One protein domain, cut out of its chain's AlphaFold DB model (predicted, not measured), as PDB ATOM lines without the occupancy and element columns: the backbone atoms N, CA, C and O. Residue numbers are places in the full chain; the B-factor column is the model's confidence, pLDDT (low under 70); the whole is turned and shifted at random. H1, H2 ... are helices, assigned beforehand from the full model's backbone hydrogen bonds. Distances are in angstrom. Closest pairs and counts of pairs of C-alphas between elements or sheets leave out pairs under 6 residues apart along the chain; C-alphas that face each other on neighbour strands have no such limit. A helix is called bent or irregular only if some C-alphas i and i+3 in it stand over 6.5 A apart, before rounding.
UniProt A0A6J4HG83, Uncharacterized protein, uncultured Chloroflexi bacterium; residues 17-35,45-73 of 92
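AT A GLANCE: This is residues 17 to 35 and 45 to 73 of the 92 residues of an uncharacterized protein of uncultured Chloroflexi bacterium (UniProt A0A6J4HG83). A helix, H1, sits in the crook of a longer bent helix, H2, whose first arm crosses it and whose second arm turns away at a wide angle. You see 48 residues with two named helices, H1 then H2, and no named strand: all helix, compact, radius of gyration of the C-alphas 10.6 A, spans 31 by 22 by 19 A.

IN THESE COORDINATES: Find C-alpha 18 at (-11.105, -57.922, 34.132); from there H1, residues 18 to 30, runs 17.6 A. H2, residues 51 to 72, was assigned as one helix by its hydrogen bonds, but is bent: C-alphas 60 and 63 are 7.3 A apart. Its arms are H2a, residues 51 to 60, and H2b, residues 63 to 72, each 14.4 A; H2b ends at C-alpha 72, (-7.114, -45.075, 18.759).

HOW THE PARTS SIT: H1 and H2a touch, about perpendicular at 88 degrees; look at their closest C-alphas, Val 25 and Cys 58, 5.2 A apart. H1 and H2b touch, their closest C-alphas being Tyr 29 and Ala 66, 6.6 A apart, at a steep tilt of 65 degrees, the same way. The arms stand only just about perpendicular, at 71 degrees. In H1, H2a and H2b every O i to N i+4 pair is within hydrogen-bond range.

THE WHOLE: The C-alphas of Gly 46 and Arg 71 are the two farthest apart, 31.9 A. The link across the cut joins H1 to H2; residues 36 to 44 are not printed, and C-alphas 35 and 45 are 15.5 A apart. No printed residue is under 70 in pLDDT.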
ATOM      1  N   PRO A  17     -14.344 -60.557  36.688       90.50
ATOM      2  CA  PRO A  17     -13.234 -60.656  35.751       90.50
ATOM      3  C   PRO A  17     -12.900 -59.310  35.102       90.50
ATOM      4  O   PRO A  17     -13.784 -58.472  34.869       90.50
ATOM      5  N   ALA A  18     -11.623 -59.131  34.761       90.56
ATOM      6  CA  ALA A  18     -11.105 -57.922  34.132       90.56
ATOM      7  C   ALA A  18     -11.857 -57.570  32.840       90.56
ATOM      8  O   ALA A  18     -12.055 -56.395  32.538       90.56
ATOM      9  N   GLU A  19     -12.322 -58.574  32.099       91.31
ATOM     10  CA  GLU A  19     -13.071 -58.437  30.854       91.31
ATOM     11  C   GLU A  19     -14.425 -57.763  31.078       91.31
ATOM     12  O   GLU A  19     -14.792 -56.872  30.315       91.31
ATOM     13  N   ILE A  20     -15.143 -58.136  32.144       93.25
ATOM     14  CA  ILE A  20     -16.447 -57.546  32.482       93.25
ATOM     15  C   ILE A  20     -16.263 -56.087  32.892       93.25
ATOM     16  O   ILE A  20     -16.957 -55.205  32.385       93.25
ATOM     17  N   ILE A  21     -15.292 -55.827  33.769       93.00
ATOM     18  CA  ILE A  21     -14.995 -54.478  34.261       93.00
ATOM     19  C   ILE A  21     -14.557 -53.581  33.097       93.00
ATOM     20  O   ILE A  21     -15.097 -52.491  32.906       93.00
ATOM     21  N   SER A  22     -13.627 -54.063  32.272       92.00
ATOM     22  CA  SER A  22     -13.146 -53.345  31.089       92.00
ATOM     23  C   SER A  22     -14.273 -53.062  30.105       92.00
ATOM     24  O   SER A  22     -14.333 -51.966  29.553       92.00
ATOM     25  N   TYR A  23     -15.172 -54.025  29.887       93.69
ATOM     26  CA  TYR A  23     -16.309 -53.875  28.985       93.69
ATOM     27  C   TYR A  23     -17.300 -52.822  29.487       93.69
ATOM     28  O   TYR A  23     -17.693 -51.946  28.717       93.69
ATOM     29  N   ALA A  24     -17.641 -52.845  30.778       95.06
ATOM     30  CA  ALA A  24     -18.523 -51.860  31.399       95.06
ATOM     31  C   ALA A  24     -17.960 -50.435  31.268       95.06
ATOM     32  O   ALA A  24     -18.641 -49.520  30.805       95.06
ATOM     33  N   VAL A  25     -16.680 -50.255  31.601       94.12
ATOM     34  CA  VAL A  25     -16.016 -48.950  31.495       94.12
ATOM     35  C   VAL A  25     -15.878 -48.526  30.031       94.12
ATOM     36  O   VAL A  25     -16.082 -47.361  29.695       94.12
ATOM     37  N   TRP A  26     -15.582 -49.457  29.124       93.38
ATOM     38  CA  TRP A  26     -15.519 -49.168  27.694       93.38
ATOM     39  C   TRP A  26     -16.864 -48.689  27.140       93.38
ATOM     40  O   TRP A  26     -16.878 -47.701  26.407       93.38
ATOM     41  N   LEU A  27     -17.980 -49.325  27.515       94.06
ATOM     42  CA  LEU A  27     -19.324 -48.895  27.120       94.06
ATOM     43  C   LEU A  27     -19.589 -47.446  27.539       94.06
ATOM     44  O   LEU A  27     -20.016 -46.649  26.703       94.06
ATOM     45  N   TYR A  28     -19.250 -47.098  28.783       93.56
ATOM     46  CA  TYR A  28     -19.413 -45.745  29.318       93.56
ATOM     47  C   TYR A  28     -18.640 -44.683  28.525       93.56
ATOM     48  O   TYR A  28     -19.168 -43.621  28.216       93.56
ATOM     49  N   TYR A  29     -17.381 -44.952  28.163       89.75
ATOM     50  CA  TYR A  29     -16.564 -43.978  27.423       89.75
ATOM     51  C   TYR A  29     -16.814 -43.978  25.913       89.75
ATOM     52  O   TYR A  29     -16.418 -43.032  25.225       89.75
ATOM     53  N   ARG A  30     -17.403 -45.047  25.366       89.62
ATOM     54  CA  ARG A  30     -17.614 -45.203  23.922       89.62
ATOM     55  C   ARG A  30     -18.993 -44.738  23.460       89.62
ATOM     56  O   ARG A  30     -19.099 -44.298  22.309       89.62
ATOM     57  N   PHE A  31     -20.006 -44.866  24.312       90.62
ATOM     58  CA  PHE A  31     -21.405 -44.558  24.024       90.62
ATOM     59  C   PHE A  31     -21.970 -43.573  25.050       90.62
ATOM     60  O   PHE A  31     -21.432 -43.426  26.140       90.62
ATOM     61  N   HIS A  32     -23.074 -42.908  24.713       91.00
ATOM     62  CA  HIS A  32     -23.768 -41.980  25.614       91.00
ATOM     63  C   HIS A  32     -24.669 -42.735  26.609       91.00
ATOM     64  O   HIS A  32     -25.858 -42.450  26.703       91.00
ATOM     65  N   LEU A  33     -24.117 -43.740  27.292       94.56
ATOM     66  CA  LEU A  33     -24.832 -44.553  28.276       94.56
ATOM     67  C   LEU A  33     -24.601 -43.999  29.682       94.56
ATOM     68  O   LEU A  33     -23.475 -43.655  30.050       94.56
ATOM     69  N   SER A  34     -25.657 -43.939  30.490       95.00
ATOM     70  CA  SER A  34     -25.535 -43.721  31.930       95.00
ATOM     71  C   SER A  34     -25.030 -44.994  32.617       95.00
ATOM     72  O   SER A  34     -25.130 -46.091  32.064       95.00
ATOM     73  N   HIS A  35     -24.507 -44.901  33.847       95.69
ATOM     74  CA  HIS A  35     -24.097 -46.134  34.531       95.69
ATOM     75  C   HIS A  35     -25.288 -47.048  34.883       95.69
ATOM     76  O   HIS A  35     -25.058 -48.226  35.134       95.69
ATOM     77  N   ARG A  45     -27.280 -59.825  30.501       94.12
ATOM     78  CA  ARG A  45     -26.271 -60.864  30.242       94.12
ATOM     79  C   ARG A  45     -26.014 -61.780  31.442       94.12
ATOM     80  O   ARG A  45     -25.057 -62.552  31.421       94.12
ATOM     81  N   GLY A  46     -26.835 -61.694  32.488       94.94
ATOM     82  CA  GLY A  46     -26.711 -62.486  33.714       94.94
ATOM     83  C   GLY A  46     -25.646 -61.980  34.692       94.94
ATOM     84  O   GLY A  46     -25.273 -62.691  35.624       94.94
ATOM     85  N   VAL A  47     -25.136 -60.761  34.499       95.00
ATOM     86  CA  VAL A  47     -24.083 -60.161  35.325       95.00
ATOM     87  C   VAL A  47     -24.703 -59.104  36.237       95.00
ATOM     88  O   VAL A  47     -24.911 -57.963  35.843       95.00
ATOM     89  N   LEU A  48     -24.990 -59.485  37.483       95.25
ATOM     90  CA  LEU A  48     -25.605 -58.595  38.472       95.25
ATOM     91  C   LEU A  48     -24.555 -57.689  39.129       95.25
ATOM     92  O   LEU A  48     -23.786 -58.130  39.987       95.25
ATOM     93  N   VAL A  49     -24.530 -56.418  38.732       94.94
ATOM     94  CA  VAL A  49     -23.605 -55.385  39.221       94.94
ATOM     95  C   VAL A  49     -24.409 -54.127  39.506       94.94
ATOM     96  O   VAL A  49     -25.184 -53.714  38.659       94.94
ATOM     97  N   SER A  50     -24.195 -53.488  40.656       95.38
ATOM     98  CA  SER A  50     -24.888 -52.234  40.959       95.38
ATOM     99  C   SER A  50     -24.341 -51.052  40.153       95.38
ATOM    100  O   SER A  50     -23.137 -50.968  39.892       95.38
ATOM    101  N   TYR A  51     -25.196 -50.068  39.871       94.88
ATOM    102  CA  TYR A  51     -24.814 -48.752  39.344       94.88
ATOM    103  C   TYR A  51     -23.556 -48.162  40.007       94.88
ATOM    104  O   TYR A  51     -22.647 -47.681  39.328       94.88
ATOM    105  N   GLU A  52     -23.476 -48.203  41.343       96.69
ATOM    106  CA  GLU A  52     -22.343 -47.636  42.089       96.69
ATOM    107  C   GLU A  52     -21.040 -48.412  41.854       96.69
ATOM    108  O   GLU A  52     -19.965 -47.810  41.825       96.69
ATOM    109  N   ALA A  53     -21.110 -49.728  41.630       94.75
ATOM    110  CA  ALA A  53     -19.937 -50.516  41.267       94.75
ATOM    111  C   ALA A  53     -19.428 -50.132  39.869       94.75
ATOM    112  O   ALA A  53     -18.229 -49.899  39.706       94.75
ATOM    113  N   VAL A  54     -20.328 -49.959  38.892       95.31
ATOM    114  CA  VAL A  54     -19.966 -49.458  37.554       95.31
ATOM    115  C   VAL A  54     -19.348 -48.063  37.652       95.31
ATOM    116  O   VAL A  54     -18.289 -47.806  37.078       95.31
ATOM    117  N   ARG A  55     -19.953 -47.164  38.433       95.25
ATOM    118  CA  ARG A  55     -19.434 -45.810  38.669       95.25
ATOM    119  C   ARG A  55     -18.039 -45.832  39.298       95.25
ATOM    120  O   ARG A  55     -17.168 -45.064  38.879       95.25
ATOM    121  N   LEU A  56     -17.802 -46.709  40.273       95.00
ATOM    122  CA  LEU A  56     -16.488 -46.888  40.890       95.00
ATOM    123  C   LEU A  56     -15.458 -47.385  39.870       95.00
ATOM    124  O   LEU A  56     -14.357 -46.842  39.811       95.00
ATOM    125  N   TRP A  57     -15.812 -48.360  39.031       94.75
ATOM    126  CA  TRP A  57     -14.933 -48.844  37.967       94.75
ATOM    127  C   TRP A  57     -14.606 -47.757  36.949       94.75
ATOM    128  O   TRP A  57     -13.439 -47.592  36.594       94.75
ATOM    129  N   CYS A  58     -15.592 -46.962  36.529       93.50
ATOM    130  CA  CYS A  58     -15.363 -45.821  35.644       93.50
ATOM    131  C   CYS A  58     -14.410 -44.803  36.278       93.50
ATOM    132  O   CYS A  58     -13.535 -44.279  35.593       93.50
ATOM    133  N   ARG A  59     -14.508 -44.560  37.588       93.25
ATOM    134  CA  ARG A  59     -13.580 -43.670  38.296       93.25
ATOM    135  C   ARG A  59     -12.157 -44.233  38.352       93.25
ATOM    136  O   ARG A  59     -11.210 -43.482  38.143       93.25
ATOM    137  N   THR A  60     -12.005 -45.527  38.629       91.62
ATOM    138  CA  THR A  60     -10.694 -46.165  38.822       91.62
ATOM    139  C   THR A  60      -9.981 -46.451  37.499       91.62
ATOM    140  O   THR A  60      -8.823 -46.083  37.324       91.62
ATOM    141  N   PHE A  61     -10.668 -47.079  36.545       89.75
ATOM    142  CA  PHE A  61     -10.078 -47.561  35.287       89.75
ATOM    143  C   PHE A  61     -10.300 -46.611  34.110       89.75
ATOM    144  O   PHE A  61      -9.584 -46.672  33.104       89.75
ATOM    145  N   GLY A  62     -11.278 -45.713  34.228       87.62
ATOM    146  CA  GLY A  62     -11.666 -44.793  33.169       87.62
ATOM    147  C   GLY A  62     -10.530 -43.949  32.605       87.62
ATOM    148  O   GLY A  62     -10.401 -43.901  31.385       87.62
ATOM    149  N   PRO A  63      -9.651 -43.329  33.417       87.56
ATOM    150  CA  PRO A  63      -8.545 -42.530  32.890       87.56
ATOM    151  C   PRO A  63      -7.613 -43.313  31.952       87.56
ATOM    152  O   PRO A  63      -7.267 -42.818  30.873       87.56
ATOM    153  N   ALA A  64      -7.254 -44.545  32.327       86.62
ATOM    154  CA  ALA A  64      -6.373 -45.411  31.546       86.62
ATOM    155  C   ALA A  64      -7.049 -45.884  30.248       86.62
ATOM    156  O   ALA A  64      -6.474 -45.765  29.159       86.62
ATOM    157  N   LEU A  65      -8.299 -46.345  30.344       83.25
ATOM    158  CA  LEU A  65      -9.081 -46.787  29.187       83.25
ATOM    159  C   LEU A  65      -9.379 -45.632  28.228       83.25
ATOM    160  O   LEU A  65      -9.169 -45.761  27.021       83.25
ATOM    161  N   ALA A  66      -9.773 -44.470  28.743       83.50
ATOM    162  CA  ALA A  66     -10.045 -43.286  27.941       83.50
ATOM    163  C   ALA A  66      -8.783 -42.780  27.226       83.50
ATOM    164  O   ALA A  66      -8.865 -42.345  26.077       83.50
ATOM    165  N   ALA A  67      -7.606 -42.866  27.855       85.00
ATOM    166  CA  ALA A  67      -6.340 -42.565  27.188       85.00
ATOM    167  C   ALA A  67      -6.075 -43.524  26.016       85.00
ATOM    168  O   ALA A  67      -5.701 -43.072  24.932       85.00
ATOM    169  N   GLY A  68      -6.338 -44.821  26.197       84.06
ATOM    170  CA  GLY A  68      -6.292 -45.815  25.122       84.06
ATOM    171  C   GLY A  68      -7.256 -45.491  23.978       84.06
ATOM    172  O   GLY A  68      -6.833 -45.395  22.826       84.06
ATOM    173  N   LEU A  69      -8.530 -45.236  24.289       81.31
ATOM    174  CA  LEU A  69      -9.544 -44.851  23.301       81.31
ATOM    175  C   LEU A  69      -9.150 -43.585  22.527       81.31
ATOM    176  O   LEU A  69      -9.303 -43.547  21.309       81.31
ATOM    177  N   ARG A  70      -8.604 -42.564  23.203       80.25
ATOM    178  CA  ARG A  70      -8.134 -41.331  22.548       80.25
ATOM    179  C   ARG A  70      -6.989 -41.590  21.573       80.25
ATOM    180  O   ARG A  70      -7.008 -41.017  20.491       80.25
ATOM    181  N   ARG A  71      -6.037 -42.467  21.915       81.25
ATOM    182  CA  ARG A  71      -4.939 -42.856  21.008       81.25
ATOM    183  C   ARG A  71      -5.439 -43.581  19.759       81.25
ATOM    184  O   ARG A  71      -4.867 -43.406  18.692       81.25
ATOM    185  N   HIS A  72      -6.501 -44.373  19.888       77.25
ATOM    186  CA  HIS A  72      -7.114 -45.075  18.759       77.25
ATOM    187  C   HIS A  72      -8.093 -44.213  17.954       77.25
ATOM    188  O   HIS A  72      -8.487 -44.600  16.851       77.25
ATOM    189  N   ARG A  73      -8.505 -43.049  18.471       76.12
ATOM    190  CA  ARG A  73      -9.373 -42.132  17.735       76.12
ATOM    191  C   ARG A  73      -8.599 -41.579  16.541       76.12
ATOM    192  O   ARG A  73      -7.461 -41.135  16.682       76.12
TER     193      ARG A  73